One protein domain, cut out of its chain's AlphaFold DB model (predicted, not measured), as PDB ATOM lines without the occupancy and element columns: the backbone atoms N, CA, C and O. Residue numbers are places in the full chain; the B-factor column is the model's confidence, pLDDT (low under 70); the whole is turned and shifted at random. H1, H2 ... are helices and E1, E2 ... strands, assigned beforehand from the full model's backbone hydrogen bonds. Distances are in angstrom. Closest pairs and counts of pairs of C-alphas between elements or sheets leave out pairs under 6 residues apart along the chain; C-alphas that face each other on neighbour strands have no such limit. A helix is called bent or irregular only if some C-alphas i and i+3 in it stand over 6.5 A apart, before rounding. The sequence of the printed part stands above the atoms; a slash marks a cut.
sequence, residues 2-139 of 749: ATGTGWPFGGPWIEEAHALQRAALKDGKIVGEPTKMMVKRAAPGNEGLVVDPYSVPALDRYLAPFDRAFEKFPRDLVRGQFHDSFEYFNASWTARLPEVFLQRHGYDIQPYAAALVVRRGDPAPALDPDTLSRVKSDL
ATOM      1  N   ALA A   2     194.501 147.720 263.500       82.06
ATOM      2  CA  ALA A   2     195.897 147.334 263.301       82.06
ATOM      3  C   ALA A   2     196.661 148.526 262.715       82.06
ATOM      4  O   ALA A   2     196.160 149.177 261.797       82.06
ATOM      5  N   THR A   3     197.860 148.807 263.217       81.56
ATOM      6  CA  THR A   3     198.750 149.828 262.635       81.56
ATOM      7  C   THR A   3     199.559 149.210 261.491       81.56
ATOM      8  O   THR A   3     200.770 149.322 261.474       81.56
ATOM      9  N   GLY A   4     198.883 148.478 260.597       74.81
ATOM     10  CA  GLY A   4     199.468 147.608 259.575       74.81
ATOM     11  C   GLY A   4     198.897 147.898 258.189       74.81
ATOM     12  O   GLY A   4     197.700 148.156 258.063       74.81
ATOM     13  N   THR A   5     199.720 147.832 257.139       72.81
ATOM     14  CA  THR A   5     199.250 147.835 255.735       72.81
ATOM     15  C   THR A   5     199.140 146.422 255.143       72.81
ATOM     16  O   THR A   5     198.607 146.229 254.050       72.81
ATOM     17  N   GLY A   6     199.634 145.451 255.910       81.81
ATOM     18  CA  GLY A   6     199.691 144.009 255.724       81.81
ATOM     19  C   GLY A   6     200.263 143.405 257.015       81.81
ATOM     20  O   GLY A   6     200.280 144.080 258.051       81.81
ATOM     21  N   TRP A   7     200.743 142.165 256.960       85.69
ATOM     22  CA  TRP A   7     201.332 141.474 258.109       85.69
ATOM     23  C   TRP A   7     202.676 140.814 257.764       85.69
ATOM     24  O   TRP A   7     202.748 140.103 256.758       85.69
ATOM     25  N   PRO A   8     203.744 140.982 258.569       93.12
ATOM     26  CA  PRO A   8     203.900 141.897 259.715       93.12
ATOM     27  C   PRO A   8     203.901 143.387 259.320       93.12
ATOM     28  O   PRO A   8     203.563 143.731 258.188       93.12
ATOM     29  N   PHE A   9     204.283 144.287 260.237       94.56
ATOM     30  CA  PHE A   9     204.414 145.715 259.924       94.56
ATOM     31  C   PHE A   9     205.415 145.951 258.784       94.56
ATOM     32  O   PHE A   9     206.514 145.400 258.743       94.56
ATOM     33  N   GLY A  10     205.020 146.796 257.843       94.44
ATOM     34  CA  GLY A  10     205.766 147.087 256.629       94.44
ATOM     35  C   GLY A  10     204.868 147.783 255.622       94.44
ATOM     36  O   GLY A  10     203.728 148.108 255.948       94.44
ATOM     37  N   GLY A  11     205.380 148.037 254.424       94.38
ATOM     38  CA  GLY A  11     204.628 148.724 253.377       94.38
ATOM     39  C   GLY A  11     205.526 149.406 252.346       94.38
ATOM     40  O   GLY A  11     206.754 149.344 252.451       94.38
ATOM     41  N   PRO A  12     204.941 150.051 251.323       93.62
ATOM     42  CA  PRO A  12     205.675 150.539 250.152       93.62
ATOM     43  C   PRO A  12     206.652 151.686 250.455       93.62
ATOM     44  O   PRO A  12     207.492 152.014 249.624       93.62
ATOM     45  N   TRP A  13     206.559 152.302 251.636       92.81
ATOM     46  CA  TRP A  13     207.454 153.374 252.094       92.81
ATOM     47  C   TRP A  13     208.638 152.887 252.939       92.81
ATOM     48  O   TRP A  13     209.412 153.710 253.429       92.81
ATOM     49  N   ILE A  14     208.782 151.574 253.141       95.81
ATOM     50  CA  ILE A  14     209.958 151.006 253.799       95.81
ATOM     51  C   ILE A  14     211.061 150.799 252.763       95.81
ATOM     52  O   ILE A  14     210.952 149.969 251.866       95.81
ATOM     53  N   GLU A  15     212.135 151.568 252.909       95.00
ATOM     54  CA  GLU A  15     213.355 151.443 252.111       95.00
ATOM     55  C   GLU A  15     214.231 150.295 252.630       95.00
ATOM     56  O   GLU A  15     214.178 149.957 253.812       95.00
ATOM     57  N   GLU A  16     215.100 149.729 251.783       94.44
ATOM     58  CA  GLU A  16     215.964 148.593 252.159       94.44
ATOM     59  C   GLU A  16     216.826 148.858 253.409       94.44
ATOM     60  O   GLU A  16     217.093 147.936 254.176       94.44
ATOM     61  N   ALA A  17     217.222 150.112 253.655       93.62
ATOM     62  CA  ALA A  17     217.999 150.506 254.835       93.62
ATOM     63  C   ALA A  17     217.215 150.425 256.162       93.62
ATOM     64  O   ALA A  17     217.819 150.409 257.234       93.62
ATOM     65  N   HIS A  18     215.884 150.390 256.095       96.38
ATOM     66  CA  HIS A  18     214.966 150.291 257.235       96.38
ATOM     67  C   HIS A  18     214.177 148.976 257.240       96.38
ATOM     68  O   HIS A  18     213.344 148.746 258.120       96.38
ATOM     69  N   ALA A  19     214.411 148.138 256.233       97.12
ATOM     70  CA  ALA A  19     213.757 146.859 256.081       97.12
ATOM     71  C   ALA A  19     214.404 145.798 256.970       97.12
ATOM     72  O   ALA A  19     215.565 145.898 257.364       97.12
ATOM     73  N   LEU A  20     213.643 144.741 257.220       97.44
ATOM     74  CA  LEU A  20     214.060 143.547 257.928       97.44
ATOM     75  C   LEU A  20     215.406 143.000 257.414       97.44
ATOM     76  O   LEU A  20     215.569 142.736 256.217       97.44
ATOM     77  N   GLN A  21     216.351 142.777 258.331       97.19
ATOM     78  CA  GLN A  21     217.703 142.306 258.015       97.19
ATOM     79  C   GLN A  21     217.994 140.928 258.617       97.19
ATOM     80  O   GLN A  21     217.460 140.546 259.660       97.19
ATOM     81  N   ARG A  22     218.897 140.196 257.961       95.56
ATOM     82  CA  ARG A  22     219.492 138.956 258.471       95.56
ATOM     83  C   ARG A  22     221.003 139.083 258.582       95.56
ATOM     84  O   ARG A  22     221.626 139.818 257.817       95.56
ATOM     85  N   ALA A  23     221.581 138.326 259.505       95.19
ATOM     86  CA  ALA A  23     223.024 138.194 259.617       95.19
ATOM     87  C   ALA A  23     223.593 137.391 258.440       95.19
ATOM     88  O   ALA A  23     223.069 136.336 258.075       95.19
ATOM     89  N   ALA A  24     224.711 137.863 257.904       93.44
ATOM     90  CA  ALA A  24     225.515 137.200 256.892       93.44
ATOM     91  C   ALA A  24     227.003 137.304 257.248       93.44
ATOM     92  O   ALA A  24     227.428 138.218 257.954       93.44
ATOM     93  N   LEU A  25     227.802 136.361 256.748       91.62
ATOM     94  CA  LEU A  25     229.257 136.400 256.866       91.62
ATOM     95  C   LEU A  25     229.844 137.010 255.591       91.62
ATOM     96  O   LEU A  25     229.667 136.449 254.505       91.62
ATOM     97  N   LYS A  26     230.558 138.131 255.724       91.62
ATOM     98  CA  LYS A  26     231.264 138.808 254.631       91.62
ATOM     99  C   LYS A  26     232.657 139.215 255.095       91.62
ATOM    100  O   LYS A  26     232.793 139.873 256.121       91.62
ATOM    101  N   ASP A  27     233.683 138.792 254.358       90.38
ATOM    102  CA  ASP A  27     235.092 139.097 254.650       90.38
ATOM    103  C   ASP A  27     235.495 138.775 256.106       90.38
ATOM    104  O   ASP A  27     236.179 139.544 256.778       90.38
ATOM    105  N   GLY A  28     235.005 137.640 256.624       87.25
ATOM    106  CA  GLY A  28     235.261 137.180 257.995       87.25
ATOM    107  C   GLY A  28     234.497 137.931 259.091       87.25
ATOM    108  O   GLY A  28     234.681 137.625 260.265       87.25
ATOM    109  N   LYS A  29     233.628 138.881 258.731       91.75
ATOM    110  CA  LYS A  29     232.816 139.677 259.657       91.75
ATOM    111  C   LYS A  29     231.340 139.333 259.539       91.75
ATOM    112  O   LYS A  29     230.842 139.043 258.451       91.75
ATOM    113  N   ILE A  30     230.635 139.402 260.662       92.50
ATOM    114  CA  ILE A  30     229.178 139.344 260.672       92.50
ATOM    115  C   ILE A  30     228.642 140.725 260.280       92.50
ATOM    116  O   ILE A  30     229.023 141.744 260.865       92.50
ATOM    117  N   VAL A  31     227.815 140.752 259.239       94.50
ATOM    118  CA  VAL A  31     227.195 141.952 258.665       94.50
ATOM    119  C   VAL A  31     225.706 141.717 258.433       94.50
ATOM    120  O   VAL A  31     225.242 140.578 258.419       94.50
ATOM    121  N   GLY A  32     224.961 142.796 258.222       94.50
ATOM    122  CA  GLY A  32     223.556 142.738 257.839       94.50
ATOM    123  C   GLY A  32     223.361 142.740 256.336       94.50
ATOM    124  O   GLY A  32     224.029 143.492 255.626       94.50
ATOM    125  N   GLU A  33     222.388 141.972 255.867       94.56
ATOM    126  CA  GLU A  33     221.825 142.117 254.527       94.56
ATOM    127  C   GLU A  33     220.286 142.078 254.575       94.56
ATOM    128  O   GLU A  33     219.719 141.430 255.464       94.56
ATOM    129  N   PRO A  34     219.582 142.756 253.647       93.81
ATOM    130  CA  PRO A  34     218.124 142.732 253.605       93.81
ATOM    131  C   PRO A  34     217.581 141.317 253.383       93.81
ATOM    132  O   PRO A  34     218.053 140.589 252.507       93.81
ATOM    133  N   THR A  35     216.524 140.943 254.107       95.75
ATOM    134  CA  THR A  35     215.799 139.686 253.841       95.75
ATOM    135  C   THR A  35     214.957 139.763 252.571       95.75
ATOM    136  O   THR A  35     214.616 138.728 252.002       95.75
ATOM    137  N   LYS A  36     214.614 140.989 252.143       95.94
ATOM    138  CA  LYS A  36     213.644 141.294 251.080       95.94
ATOM    139  C   LYS A  36     212.254 140.706 251.345       95.94
ATOM    140  O   LYS A  36     211.478 140.497 250.417       95.94
ATOM    141  N   MET A  37     211.943 140.422 252.612       96.12
ATOM    142  CA  MET A  37     210.619 139.961 253.002       96.12
ATOM    143  C   MET A  37     209.596 141.061 252.718       96.12
ATOM    144  O   MET A  37     209.753 142.200 253.160       96.12
ATOM    145  N   MET A  38     208.540 140.687 252.002       95.06
ATOM    146  CA  MET A  38     207.383 141.538 251.755       95.06
ATOM    147  C   MET A  38     206.304 141.257 252.800       95.06
ATOM    148  O   MET A  38     206.185 140.125 253.280       95.06
ATOM    149  N   VAL A  39     205.503 142.268 253.131       93.75
ATOM    150  CA  VAL A  39     204.288 142.069 253.930       93.75
ATOM    151  C   VAL A  39     203.345 141.093 253.220       93.75
ATOM    152  O   VAL A  39     203.184 141.134 252.000       93.75
ATOM    153  N   LYS A  40     202.711 140.211 253.989       91.06
ATOM    154  CA  LYS A  40     201.668 139.290 253.530       91.06
ATOM    155  C   LYS A  40     200.312 139.993 253.578       91.06
ATOM    156  O   LYS A  40     200.095 140.847 254.442       91.06
ATOM    157  N   ARG A  41     199.373 139.589 252.717       86.25
ATOM    158  CA  ARG A  41     197.953 140.001 252.777       86.25
ATOM    159  C   ARG A  41     197.743 141.513 252.744       86.25
ATOM    160  O   ARG A  41     196.802 142.029 253.348       86.25
ATOM    161  N   ALA A  42     198.622 142.233 252.055       87.81
ATOM    162  CA  ALA A  42     198.483 143.672 251.923       87.81
ATOM    163  C   ALA A  42     197.211 144.038 251.146       87.81
ATOM    164  O   ALA A  42     196.818 143.387 250.167       87.81
ATOM    165  N   ALA A  43     196.577 145.131 251.568       83.56
ATOM    166  CA  ALA A  43     195.559 145.772 250.747       83.56
ATOM    167  C   ALA A  43     196.175 146.200 249.394       83.56
ATOM    168  O   ALA A  43     197.383 146.431 249.324       83.56
ATOM    169  N   PRO A  44     195.390 146.315 248.307       85.50
ATOM    170  CA  PRO A  44     195.931 146.779 247.031       85.50
ATOM    171  C   PRO A  44     196.662 148.123 247.182       85.50
ATOM    172  O   PRO A  44     196.097 149.067 247.736       85.50
ATOM    173  N   GLY A  45     197.903 148.208 246.697       88.25
ATOM    174  CA  GLY A  45     198.739 149.413 246.766       88.25
ATOM    175  C   GLY A  45     199.511 149.580 248.078       88.25
ATOM    176  O   GLY A  45     200.170 150.598 248.268       88.25
ATOM    177  N   ASN A  46     199.426 148.604 248.980       89.88
ATOM    178  CA  ASN A  46     200.078 148.602 250.287       89.88
ATOM    179  C   ASN A  46     201.134 147.493 250.434       89.88
ATOM    180  O   ASN A  46     201.661 147.272 251.527       89.88
ATOM    181  N   GLU A  47     201.444 146.804 249.337       92.62
ATOM    182  CA  GLU A  47     202.524 145.833 249.243       92.62
ATOM    183  C   GLU A  47     203.891 146.530 249.424       92.62
ATOM    184  O   GLU A  47     204.145 147.593 248.859       92.62
ATOM    185  N   GLY A  48     204.798 145.942 250.208       94.88
ATOM    186  CA  GLY A  48     206.124 146.516 250.453       94.88
ATOM    187  C   GLY A  48     206.963 145.728 251.454       94.88
ATOM    188  O   GLY A  48     206.532 144.680 251.935       94.88
ATOM    189  N   LEU A  49     208.165 146.228 251.746       96.88
ATOM    190  CA  LEU A  49     209.120 145.565 252.635       96.88
ATOM    191  C   LEU A  49     208.643 145.588 254.094       96.88
ATOM    192  O   LEU A  49     208.044 146.562 254.553       96.88
ATOM    193  N   VAL A  50     208.944 144.512 254.821       97.19
ATOM    194  CA  VAL A  50     208.747 144.413 256.276       97.19
ATOM    195  C   VAL A  50     209.762 145.303 256.996       97.19
ATOM    196  O   VAL A  50     210.936 145.317 256.626       97.19
ATOM    197  N   VAL A  51     209.318 146.039 258.017       97.00
ATOM    198  CA  VAL A  51     210.171 146.932 258.827       97.00
ATOM    199  C   VAL A  51     211.135 146.138 259.720       97.00
ATOM    200  O   VAL A  51     210.807 145.038 260.161       97.00
ATOM    201  N   ASP A  52     212.323 146.681 259.999       97.62
ATOM    202  CA  ASP A  52     213.256 146.116 260.988       97.62
ATOM    203  C   ASP A  52     212.661 146.185 262.418       97.62
ATOM    204  O   ASP A  52     212.514 147.287 262.961       97.62
ATOM    205  N   PRO A  53     212.352 145.037 263.064       97.00
ATOM    206  CA  PRO A  53     211.698 144.982 264.374       97.00
ATOM    207  C   PRO A  53     212.628 145.327 265.550       97.00
ATOM    208  O   PRO A  53     212.207 145.229 266.704       97.00
ATOM    209  N   TYR A  54     213.883 145.698 265.277       98.06
ATOM    210  CA  TYR A  54     214.888 146.091 266.268       98.06
ATOM    211  C   TYR A  54     215.290 147.570 266.156       98.06
ATOM    212  O   TYR A  54     216.164 148.035 266.892       98.06
ATOM    213  N   SER A  55     214.682 148.322 265.230       97.81
ATOM    214  CA  SER A  55     215.088 149.690 264.899       97.81
ATOM    215  C   SER A  55     213.971 150.699 265.158       97.81
ATOM    216  O   SER A  55     213.035 150.851 264.374       97.81
ATOM    217  N   VAL A  56     214.110 151.461 266.246       97.81
ATOM    218  CA  VAL A  56     213.249 152.619 266.547       97.81
ATOM    219  C   VAL A  56     213.223 153.644 265.396       97.81
ATOM    220  O   VAL A  56     212.130 154.052 265.010       97.81
ATOM    221  N   PRO A  57     214.356 154.014 264.760       97.19
ATOM    222  CA  PRO A  57     214.321 154.892 263.587       97.19
ATOM    223  C   PRO A  57     213.528 154.321 262.400       97.19
ATOM    224  O   PRO A  57     212.834 155.070 261.710       97.19
ATOM    225  N   ALA A  58     213.609 153.007 262.154       97.06
ATOM    226  CA  ALA A  58     212.820 152.361 261.103       97.06
ATOM    227  C   ALA A  58     211.317 152.409 261.426       97.06
ATOM    228  O   ALA A  58     210.512 152.745 260.557       97.06
ATOM    229  N   LEU A  59     210.952 152.156 262.688       97.31
ATOM    230  CA  LEU A  59     209.582 152.286 263.182       97.31
ATOM    231  C   LEU A  59     209.045 153.717 263.044       97.31
ATOM    232  O   LEU A  59     207.926 153.910 262.581       97.31
ATOM    233  N   ASP A  60     209.822 154.737 263.397       97.25
ATOM    234  CA  ASP A  60     209.379 156.131 263.266       97.25
ATOM    235  C   ASP A  60     209.089 156.500 261.806       97.25
ATOM    236  O   ASP A  60     208.082 157.145 261.499       97.25
ATOM    237  N   ARG A  61     209.924 156.023 260.873       95.31
ATOM    238  CA  ARG A  61     209.671 156.195 259.436       95.31
ATOM    239  C   ARG A  61     208.431 155.424 258.983       95.31
ATOM    240  O   ARG A  61     207.663 155.943 258.173       95.31
ATOM    241  N   TYR A  62     208.214 154.227 259.532       95.50
ATOM    242  CA  TYR A  62     207.012 153.432 259.298       95.50
ATOM    243  C   TYR A  62     205.733 154.142 259.759       95.50
ATOM    244  O   TYR A  62     204.725 154.090 259.054       95.50
ATOM    245  N   LEU A  63     205.774 154.820 260.910       95.88
ATOM    246  CA  LEU A  63     204.621 155.472 261.535       95.88
ATOM    247  C   LEU A  63     204.275 156.835 260.922       95.88
ATOM    248  O   LEU A  63     203.119 157.251 260.983       95.88
ATOM    249  N   ALA A  64     205.221 157.516 260.270       95.31
ATOM    250  CA  ALA A  64     204.997 158.857 259.722       95.31
ATOM    251  C   ALA A  64     203.807 158.974 258.734       95.31
ATOM    252  O   ALA A  64     203.077 159.967 258.794       95.31
ATOM    253  N   PRO A  65     203.541 158.012 257.824       92.62
ATOM    254  CA  PRO A  65     202.322 158.021 257.010       92.62
ATOM    255  C   PRO A  65     201.035 157.872 257.827       92.62
ATOM    256  O   PRO A  65     200.036 158.507 257.491       92.62
ATOM    257  N   PHE A  66     201.057 157.085 258.908       92.44
ATOM    258  CA  PHE A  66     199.917 156.955 259.814       92.44
ATOM    259  C   PHE A  66     199.666 158.253 260.574       92.44
ATOM    260  O   PHE A  66     198.516 158.672 260.666       92.44
ATOM    261  N   ASP A  67     200.710 158.933 261.054       94.12
ATOM    262  CA  ASP A  67     200.564 160.250 261.685       94.12
ATOM    263  C   ASP A  67     199.828 161.228 260.762       94.12
ATOM    264  O   ASP A  67     198.808 161.789 261.164       94.12
ATOM    265  N   ARG A  68     200.248 161.322 259.494       93.56
ATOM    266  CA  ARG A  68     199.569 162.159 258.488       93.56
ATOM    267  C   ARG A  68     198.120 161.739 258.240       93.56
ATOM    268  O   ARG A  68     197.250 162.593 258.098       93.56
ATOM    269  N   ALA A  69     197.843 160.435 258.177       90.25
ATOM    270  CA  ALA A  69     196.482 159.934 257.990       90.25
ATOM    271  C   ALA A  69     195.575 160.278 259.185       90.25
ATOM    272  O   ALA A  69     194.405 160.621 259.003       90.25
ATOM    273  N   PHE A  70     196.118 160.236 260.402       91.06
ATOM    274  CA  PHE A  70     195.374 160.499 261.629       91.06
ATOM    275  C   PHE A  70     195.236 161.985 261.986       91.06
ATOM    276  O   PHE A  70     194.391 162.312 262.814       91.06
ATOM    277  N   GLU A  71     195.975 162.899 261.345       90.81
ATOM    278  CA  GLU A  71     195.809 164.354 261.532       90.81
ATOM    279  C   GLU A  71     194.365 164.825 261.299       90.81
ATOM    280  O   GLU A  71     193.885 165.718 261.996       90.81
ATOM    281  N   LYS A  72     193.668 164.213 260.333       87.31
ATOM    282  CA  LYS A  72     192.293 164.571 259.940       87.31
ATOM    283  C   LYS A  72     191.248 163.528 260.346       87.31
ATOM    284  O   LYS A  72     190.072 163.696 260.034       87.31
ATOM    285  N   PHE A  73     191.662 162.445 261.001       87.38
ATOM    286  CA  PHE A  73     190.769 161.357 261.385       87.38
ATOM    287  C   PHE A  73     190.172 161.614 262.782       87.38
ATOM    288  O   PHE A  73     190.920 161.970 263.697       87.38
ATOM    289  N   PRO A  74     188.856 161.416 262.997       86.62
ATOM    290  CA  PRO A  74     188.254 161.566 264.321       86.62
ATOM    291  C   PRO A  74     188.872 160.589 265.331       86.62
ATOM    292  O   PRO A  74     188.764 159.368 265.195       86.62
ATOM    293  N   ARG A  75     189.570 161.128 266.338       75.44
ATOM    294  CA  ARG A  75     190.378 160.324 267.275       75.44
ATOM    295  C   ARG A  75     189.543 159.368 268.127       75.44
ATOM    296  O   ARG A  75     190.047 158.320 268.515       75.44
ATOM    297  N   ASP A  76     188.291 159.719 268.389       84.00
ATOM    298  CA  ASP A  76     187.329 158.984 269.211       84.00
ATOM    299  C   ASP A  76     186.769 157.719 268.537       84.00
ATOM    300  O   ASP A  76     186.265 156.831 269.225       84.00
ATOM    301  N   LEU A  77     186.913 157.582 267.211       90.31
ATOM    302  CA  LEU A  77     186.505 156.374 266.484       90.31
ATOM    303  C   LEU A  77     187.492 155.206 266.653       90.31
ATOM    304  O   LEU A  77     187.108 154.044 266.504       90.31
ATOM    305  N   VAL A  78     188.759 155.482 266.984       91.19
ATOM    306  CA  VAL A  78     189.768 154.454 267.285       91.19
ATOM    307  C   VAL A  78     189.982 154.399 268.792       91.19
ATOM    308  O   VAL A  78     190.409 155.363 269.409       91.19
ATOM    309  N   ARG A  79     189.720 153.234 269.390       93.00
ATOM    310  CA  ARG A  79     189.939 153.014 270.832       93.00
ATOM    311  C   ARG A  79     191.321 152.457 271.161       93.00
ATOM    312  O   ARG A  79     191.809 152.641 272.269       93.00
ATOM    313  N   GLY A  80     191.934 151.758 270.212       94.19
ATOM    314  CA  GLY A  80     193.181 151.052 270.453       94.19
ATOM    315  C   GLY A  80     193.887 150.583 269.192       94.19
ATOM    316  O   GLY A  80     193.260 150.433 268.136       94.19
ATOM    317  N   GLN A  81     195.181 150.328 269.339       95.19
ATOM    318  CA  GLN A  81     196.071 149.784 268.325       95.19
ATOM    319  C   GLN A  81     196.388 148.314 268.607       95.19
ATOM    320  O   GLN A  81     196.441 147.889 269.762       95.19
ATOM    321  N   PHE A  82     196.558 147.539 267.540       95.31
ATOM    322  CA  PHE A  82     196.854 146.115 267.588       95.31
ATOM    323  C   PHE A  82     198.129 145.804 266.804       95.31
ATOM    324  O   PHE A  82     198.260 146.235 265.655       95.31
ATOM    325  N   HIS A  83     199.031 145.055 267.436       94.44
ATOM    326  CA  HIS A  83     200.184 144.420 266.810       94.44
ATOM    327  C   HIS A  83     199.996 142.903 266.925       94.44
ATOM    328  O   HIS A  83     199.785 142.370 268.018       94.44
ATOM    329  N   ASP A  84     199.986 142.264 265.761       93.69
ATOM    330  CA  ASP A  84     199.776 140.831 265.573       93.69
ATOM    331  C   ASP A  84     201.023 140.030 265.990       93.69
ATOM    332  O   ASP A  84     202.059 140.620 266.321       93.69
ATOM    333  N   SER A  85     200.938 138.702 265.975       93.12
ATOM    334  CA  SER A  85     202.044 137.821 266.365       93.12
ATOM    335  C   SER A  85     203.337 138.099 265.582       93.12
ATOM    336  O   SER A  85     203.342 138.547 264.426       93.12
ATOM    337  N   PHE A  86     204.482 137.866 266.232       94.94
ATOM    338  CA  PHE A  86     205.788 138.155 265.644       94.94
ATOM    339  C   PHE A  86     206.116 137.137 264.541       94.94
ATOM    340  O   PHE A  86     206.521 136.007 264.815       94.94
ATOM    341  N   GLU A  87     206.032 137.579 263.284       93.75
ATOM    342  CA  GLU A  87     206.403 136.797 262.093       93.75
ATOM    343  C   GLU A  87     207.468 137.483 261.218       93.75
ATOM    344  O   GLU A  87     207.477 137.390 259.989       93.75
ATOM    345  N   TYR A  88     208.413 138.185 261.844       94.81
ATOM    346  CA  TYR A  88     209.554 138.786 261.154       94.81
ATOM    347  C   TYR A  88     210.599 137.695 260.842       94.81
ATOM    348  O   TYR A  88     211.543 137.462 261.601       94.81
ATOM    349  N   PHE A  89     210.409 136.951 259.748       92.06
ATOM    350  CA  PHE A  89     211.233 135.774 259.448       92.06
ATOM    351  C   PHE A  89     212.699 136.121 259.183       92.06
ATOM    352  O   PHE A  89     213.019 137.009 258.396       92.06
ATOM    353  N   ASN A  90     213.606 135.350 259.791       90.31
ATOM    354  CA  ASN A  90     215.055 135.558 259.714       90.31
ATOM    355  C   ASN A  90     215.515 136.956 260.174       90.31
ATOM    356  O   ASN A  90     216.559 137.420 259.720       90.31
ATOM    357  N   ALA A  91     214.777 137.597 261.091       95.12
ATOM    358  CA  ALA A  91     215.174 138.820 261.791       95.12
ATOM    359  C   ALA A  91     216.405 138.582 262.688       95.12
ATOM    360  O   ALA A  91     216.277 138.494 263.907       95.12
ATOM    361  N   SER A  92     217.590 138.414 262.105       95.69
ATOM    362  CA  SER A  92     218.818 138.050 262.829       95.69
ATOM    363  C   SER A  92     219.905 139.118 262.765       95.69
ATOM    364  O   SER A  92     221.067 138.821 263.036       95.69
ATOM    365  N   TRP A  93     219.554 140.352 262.399       96.75
ATOM    366  CA  TRP A  93     220.479 141.480 262.390       96.75
ATOM    367  C   TRP A  93     219.759 142.826 262.518       96.75
ATOM    368  O   TRP A  93     218.607 142.957 262.122       96.75
ATOM    369  N   THR A  94     220.483 143.829 263.014       96.56
ATOM    370  CA  THR A  94     220.195 145.255 262.816       96.56
ATOM    371  C   THR A  94     221.505 146.047 262.873       96.56
ATOM    372  O   THR A  94     222.481 145.596 263.477       96.56
ATOM    373  N   ALA A  95     221.560 147.233 262.263       94.00
ATOM    374  CA  ALA A  95     222.787 148.029 262.142       94.00
ATOM    375  C   ALA A  95     223.458 148.356 263.491       94.00
ATOM    376  O   ALA A  95     224.684 148.399 263.572       94.00
ATOM    377  N   ARG A  96     222.665 148.547 264.552       94.56
ATOM    378  CA  ARG A  96     223.159 148.881 265.900       94.56
ATOM    379  C   ARG A  96     223.611 147.672 266.719       94.56
ATOM    380  O   ARG A  96     224.141 147.847 267.812       94.56
ATOM    381  N   LEU A  97     223.427 146.451 266.215       96.12
ATOM    382  CA  LEU A  97     223.709 145.238 266.980       96.12
ATOM    383  C   LEU A  97     225.153 145.188 267.527       96.12
ATOM    384  O   LEU A  97     225.292 144.950 268.725       96.12
ATOM    385  N   PRO A  98     226.223 145.435 266.739       96.19
ATOM    386  CA  PRO A  98     227.591 145.354 267.261       96.19
ATOM    387  C   PRO A  98     227.896 146.390 268.352       96.19
ATOM    388  O   PRO A  98     228.578 146.073 269.323       96.19
ATOM    389  N   GLU A  99     227.373 147.612 268.204       96.56
ATOM    390  CA  GLU A  99     227.513 148.703 269.179       96.56
ATOM    391  C   GLU A  99     226.882 148.307 270.519       96.56
ATOM    392  O   GLU A  99     227.551 148.319 271.554       96.56
ATOM    393  N   VAL A 100     225.609 147.899 270.486       97.69
ATOM    394  CA  VAL A 100     224.845 147.550 271.691       97.69
ATOM    395  C   VAL A 100     225.415 146.296 272.352       97.69
ATOM    396  O   VAL A 100     225.547 146.248 273.573       97.69
ATOM    397  N   PHE A 101     225.840 145.307 271.561       98.19
ATOM    398  CA  PHE A 101     226.493 144.103 272.069       98.19
ATOM    399  C   PHE A 101     227.787 144.421 272.825       98.19
ATOM    400  O   PHE A 101     227.963 143.977 273.963       98.19
ATOM    401  N   LEU A 102     228.667 145.228 272.225       98.06
ATOM    402  CA  LEU A 102     229.920 145.638 272.855       98.06
ATOM    403  C   LEU A 102     229.658 146.428 274.141       98.06
ATOM    404  O   LEU A 102     230.289 146.157 275.162       98.06
ATOM    405  N   GLN A 103     228.708 147.366 274.114       97.50
ATOM    406  CA  GLN A 103     228.335 148.164 275.281       97.50
ATOM    407  C   GLN A 103     227.806 147.289 276.427       97.50
ATOM    408  O   GLN A 103     228.194 147.474 277.582       97.50
ATOM    409  N   ARG A 104     226.934 146.324 276.119       96.25
ATOM    410  CA  ARG A 104     226.293 145.457 277.113       96.25
ATOM    411  C   ARG A 104     227.287 144.482 277.743       96.25
ATOM    412  O   ARG A 104     227.386 144.368 278.971       96.25
ATOM    413  N   HIS A 105     228.066 143.807 276.905       97.06
ATOM    414  CA  HIS A 105     228.828 142.626 277.313       97.06
ATOM    415  C   HIS A 105     230.328 142.879 277.468       97.06
ATOM    416  O   HIS A 105     231.017 142.111 278.139       97.06
ATOM    417  N   GLY A 106     230.831 143.998 276.943       97.44
ATOM    418  CA  GLY A 106     232.224 144.422 277.090       97.44
ATOM    419  C   GLY A 106     233.213 143.670 276.200       97.44
ATOM    420  O   GLY A 106     234.406 143.685 276.492       97.44
ATOM    421  N   TYR A 107     232.743 142.999 275.145       98.06
ATOM    422  CA  TYR A 107     233.593 142.350 274.146       98.06
ATOM    423  C   TYR A 107     232.974 142.435 272.743       98.06
ATOM    424  O   TYR A 107     231.768 142.626 272.599       98.06
ATOM    425  N   ASP A 108     233.810 142.322 271.709       97.06
ATOM    426  CA  ASP A 108     233.380 142.390 270.308       97.06
ATOM    427  C   ASP A 108     232.769 141.049 269.855       97.06
ATOM    428  O   ASP A 108     233.289 139.977 270.170       97.06
ATOM    429  N   ILE A 109     231.677 141.104 269.093       95.62
ATOM    430  CA  ILE A 109     231.019 139.936 268.494       95.62
ATOM    431  C   ILE A 109     231.767 139.406 267.262       95.62
ATOM    432  O   ILE A 109     231.672 138.221 266.937       95.62
ATOM    433  N   GLN A 110     232.527 140.261 266.569       94.88
ATOM    434  CA  GLN A 110     233.173 139.937 265.294       94.88
ATOM    435  C   GLN A 110     234.144 138.741 265.353       94.88
ATOM    436  O   GLN A 110     234.100 137.922 264.435       94.88
ATOM    437  N   PRO A 111     234.951 138.537 266.419       94.38
ATOM    438  CA  PRO A 111     235.782 137.337 266.565       94.38
ATOM    439  C   PRO A 111     235.002 136.012 266.521       94.38
ATOM    440  O   PRO A 111     235.579 134.970 266.218       94.38
ATOM    441  N   TYR A 112     233.695 136.042 266.790       93.75
ATOM    442  CA  TYR A 112     232.819 134.868 266.793       93.75
ATOM    443  C   TYR A 112     232.000 134.723 265.500       93.75
ATOM    444  O   TYR A 112     231.229 133.770 265.367       93.75
ATOM    445  N   ALA A 113     232.160 135.627 264.523       91.44
ATOM    446  CA  ALA A 113     231.325 135.707 263.323       91.44
ATOM    447  C   ALA A 113     231.221 134.380 262.553       91.44
ATOM    448  O   ALA A 113     230.118 133.951 262.211       91.44
ATOM    449  N   ALA A 114     232.352 133.699 262.337       87.62
ATOM    450  CA  ALA A 114     232.397 132.433 261.604       87.62
ATOM    451  C   ALA A 114     231.614 131.303 262.299       87.62
ATOM    452  O   ALA A 114     231.116 130.402 261.632       87.62
ATOM    453  N   ALA A 115     231.496 131.340 263.630       88.69
ATOM    454  CA  ALA A 115     230.777 130.325 264.400       88.69
ATOM    455  C   ALA A 115     229.305 130.675 264.633       88.69
ATOM    456  O   ALA A 115     228.476 129.795 264.864       88.69
ATOM    457  N   LEU A 116     228.970 131.962 264.564       89.94
ATOM    458  CA  LEU A 116     227.596 132.441 264.638       89.94
ATOM    459  C   LEU A 116     226.867 132.234 263.305       89.94
ATOM    460  O   LEU A 116     225.722 131.781 263.300       89.94
ATOM    461  N   VAL A 117     227.536 132.500 262.180       86.12
ATOM    462  CA  VAL A 117     226.964 132.395 260.829       86.12
ATOM    463  C   VAL A 117     227.601 131.227 260.072       86.12
ATOM    464  O   VAL A 117     228.346 131.410 259.111       86.12
ATOM    465  N   VAL A 118     227.303 130.005 260.518       74.56
ATOM    466  CA  VAL A 118     227.717 128.775 259.824       74.56
ATOM    467  C   VAL A 118     226.738 128.492 258.686       74.56
ATOM    468  O   VAL A 118     225.529 128.384 258.913       74.56
ATOM    469  N   ARG A 119     227.234 128.358 257.451       65.88
ATOM    470  CA  ARG A 119     226.387 127.914 256.337       65.88
ATOM    471  C   ARG A 119     226.137 126.417 256.463       65.88
ATOM    472  O   ARG A 119     226.997 125.650 256.885       65.88
ATOM    473  N   ARG A 120     224.940 125.984 256.073       59.16
ATOM    474  CA  ARG A 120     224.583 124.564 256.065       59.16
ATOM    475  C   ARG A 120     225.576 123.786 255.190       59.16
ATOM    476  O   ARG A 120     225.621 124.022 253.989       59.16
ATOM    477  N   GLY A 121     226.311 122.851 255.793       57.91
ATOM    478  CA  GLY A 121     227.313 122.022 255.111       57.91
ATOM    479  C   GLY A 121     228.765 122.459 255.324       57.91
ATOM    480  O   GLY A 121     229.658 121.662 255.049       57.91
ATOM    481  N   ASP A 122     229.006 123.656 255.867       66.38
ATOM    482  CA  ASP A 122     230.354 124.100 256.226       66.38
ATOM    483  C   ASP A 122     230.765 123.509 257.590       66.38
ATOM    484  O   ASP A 122     229.926 123.398 258.494       66.38
ATOM    485  N   PRO A 123     232.046 123.140 257.785       63.09
ATOM    486  CA  PRO A 123     232.546 122.776 259.103       63.09
ATOM    487  C   PRO A 123     232.449 123.992 260.031       63.09
ATOM    488  O   PRO A 123     233.045 125.039 259.769       63.09
ATOM    489  N   ALA A 124     231.686 123.861 261.118       62.75
ATOM    490  CA  ALA A 124     231.623 124.895 262.142       62.75
ATOM    491  C   ALA A 124     233.030 125.115 262.740       62.75
ATOM    492  O   ALA A 124     233.743 124.134 262.973       62.75
ATOM    493  N   PRO A 125     233.455 126.365 263.003       65.88
ATOM    494  CA  PRO A 125     234.713 126.624 263.695       65.88
ATOM    495  C   PRO A 125     234.762 125.900 265.043       65.88
ATOM    496  O   PRO A 125     233.737 125.758 265.712       65.88
ATOM    497  N   ALA A 126     235.961 125.497 265.468       70.31
ATOM    498  CA  ALA A 126     236.184 124.853 266.758       70.31
ATOM    499  C   ALA A 126     236.072 125.867 267.915       70.31
ATOM    500  O   ALA A 126     237.076 126.323 268.458       70.31
ATOM    501  N   LEU A 127     234.846 126.242 268.279       86.56
ATOM    502  CA  LEU A 127     234.531 126.790 269.598       86.56
ATOM    503  C   LEU A 127     233.989 125.667 270.467       86.56
ATOM    504  O   LEU A 127     233.232 124.818 269.992       86.56
ATOM    505  N   ASP A 128     234.355 125.672 271.745       91.19
ATOM    506  CA  ASP A 128     233.737 124.738 272.664       91.19
ATOM    507  C   ASP A 128     232.224 125.040 272.798       91.19
ATOM    508  O   ASP A 128     231.795 126.202 272.730       91.19
ATOM    509  N   PRO A 129     231.405 123.993 272.986       90.50
ATOM    510  CA  PRO A 129     229.964 124.083 273.203       90.50
ATOM    511  C   PRO A 129     229.484 125.157 274.194       90.50
ATOM    512  O   PRO A 129     228.473 125.814 273.928       90.50
ATOM    513  N   ASP A 130     230.172 125.337 275.330       93.44
ATOM    514  CA  ASP A 130     229.764 126.271 276.392       93.44
ATOM    515  C   ASP A 130     230.000 127.718 275.949       93.44
ATOM    516  O   ASP A 130     229.100 128.552 276.059       93.44
ATOM    517  N   THR A 131     231.169 128.006 275.370       95.38
ATOM    518  CA  THR A 131     231.489 129.334 274.836       95.38
ATOM    519  C   THR A 131     230.525 129.738 273.723       95.38
ATOM    520  O   THR A 131     230.006 130.854 273.751       95.38
ATOM    521  N   LEU A 132     230.224 128.848 272.769       94.50
ATOM    522  CA  LEU A 132     229.282 129.168 271.689       94.50
ATOM    523  C   LEU A 132     227.881 129.484 272.230       94.50
ATOM    524  O   LEU A 132     227.268 130.470 271.816       94.50
ATOM    525  N   SER A 133     227.396 128.673 273.173       95.31
ATOM    526  CA  SER A 133     226.104 128.874 273.834       95.31
ATOM    527  C   SER A 133     226.033 130.237 274.532       95.31
ATOM    528  O   SER A 133     225.093 131.001 274.322       95.31
ATOM    529  N   ARG A 134     227.087 130.606 275.268       97.19
ATOM    530  CA  ARG A 134     227.190 131.894 275.967       97.19
ATOM    531  C   ARG A 134     227.203 133.096 275.038       97.19
ATOM    532  O   ARG A 134     226.495 134.060 275.304       97.19
ATOM    533  N   VAL A 135     227.980 133.048 273.955       97.19
ATOM    534  CA  VAL A 135     228.015 134.145 272.974       97.19
ATOM    535  C   VAL A 135     226.644 134.314 272.319       97.19
ATOM    536  O   VAL A 135     226.187 135.439 272.123       97.19
ATOM    537  N   LYS A 136     225.953 133.207 272.016       96.38
ATOM    538  CA  LYS A 136     224.584 133.247 271.488       96.38
ATOM    539  C   LYS A 136     223.574 133.755 272.514       96.38
ATOM    540  O   LYS A 136     222.678 134.499 272.133       96.38
ATOM    541  N   SER A 137     223.727 133.401 273.787       97.38
ATOM    542  CA  SER A 137     222.918 133.934 274.888       97.38
ATOM    543  C   SER A 137     223.055 135.460 274.978       97.38
ATOM    544  O   SER A 137     222.046 136.159 274.911       97.38
ATOM    545  N   ASP A 138     224.290 135.977 274.981       98.00
ATOM    546  CA  ASP A 138     224.586 137.418 274.991       98.00
ATOM    547  C   ASP A 138     223.989 138.136 273.763       98.00
ATOM    548  O   ASP A 138     223.404 139.215 273.881       98.00
ATOM    549  N   LEU A 139     224.070 137.515 272.580       97.56
ATOM    550  CA  LEU A 139     223.475 138.024 271.341       97.56
ATOM    551  C   LEU A 139     221.940 138.087 271.416       97.56
ATOM    552  O   LEU A 139     221.332 139.087 271.033       97.56
TER     553      LEU A 139
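What this domain is: This is residues 2 to 139 of the 749 residues of an uncharacterized protein of Opitutae bacterium Tous-C1TDCM (UniProt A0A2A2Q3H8). A long, loose model has two ends: at one, the hairpin E1 and E2 with H3 packed on it and H2 and H4 close by; at the other, H1 and E3, set apart, amid loops. Residues 71 to 77 stick out, and long stretches without named elements, among them residues 35 to 55 and 84 to 96, run between the ends. The printed part has 138 residues, with E1, E2, H1, E3, H2, H3, H4 in chain order; the sheet E1 - E2 is antiparallel. The class is mixed, helices and strands, with 58 residues in named elements, under half; the radius of gyration is 18.3 A and the spans are 60 by 30 by 24 A.

Where its parts are: E1, residues 21 to 26, begins at C-alpha 21 (217.703, 142.306, 258.015) and is 14.4 A long. E2, residues 29 to 34, is 16.2 A long. H1, residues 56 to 70, is 20.1 A long and only just irregular, C-alphas 62 and 65 being 6.9 A apart. E3 is residues 80 to 83, 10.3 A, and H2 is residues 97 to 105, 11.8 A. H3, residues 110 to 116, 9.4 A, is irregular: C-alphas 111 and 114 are 7.8 A apart. H4, residues 129 to 139, 15.5 A, ends at C-alpha 139 (223.475, 138.024, 271.341).

How they stand to each other: E1 and E2 form an antiparallel hairpin, with N 24 and O 31 2.8 A apart, within hydrogen-bond range. E3 pairs with no named strand. Residues 10 to 11 pair with 49 to 50, antiparallel. The closest C-alphas of E2 and H3 are those of Ile 30 and Ala 113, 5.0 A. H3 and H4 touch, Leu 116 and Lys 136 having the closest C-alphas, 7.5 A, at a steep tilt of 66 degrees, opposite ways. H2 and H4 only just touch, with 3 pairs of C-alphas within 8 A; the closest are those of Phe 101 and Leu 139, 6.8 A. H1 touches no helix, and H1 and E3 are apart. Every O i to N i+4 pair is within hydrogen-bond range in H2 and H4, against 9 of 11 in H1 and 1 of 3 in H3, where 3 of 4 O i to N i+3 pairs are.

The domain as a whole: The C-alphas of Pro 74 and Ala 126 are the farthest apart, 60.4 A. The printed part has no cut. The links E2 to H1, E3 to H2 and H3 to H4 are long. Mean pLDDT of the printed part is 91.2, and residues 119 to 125 are under 70.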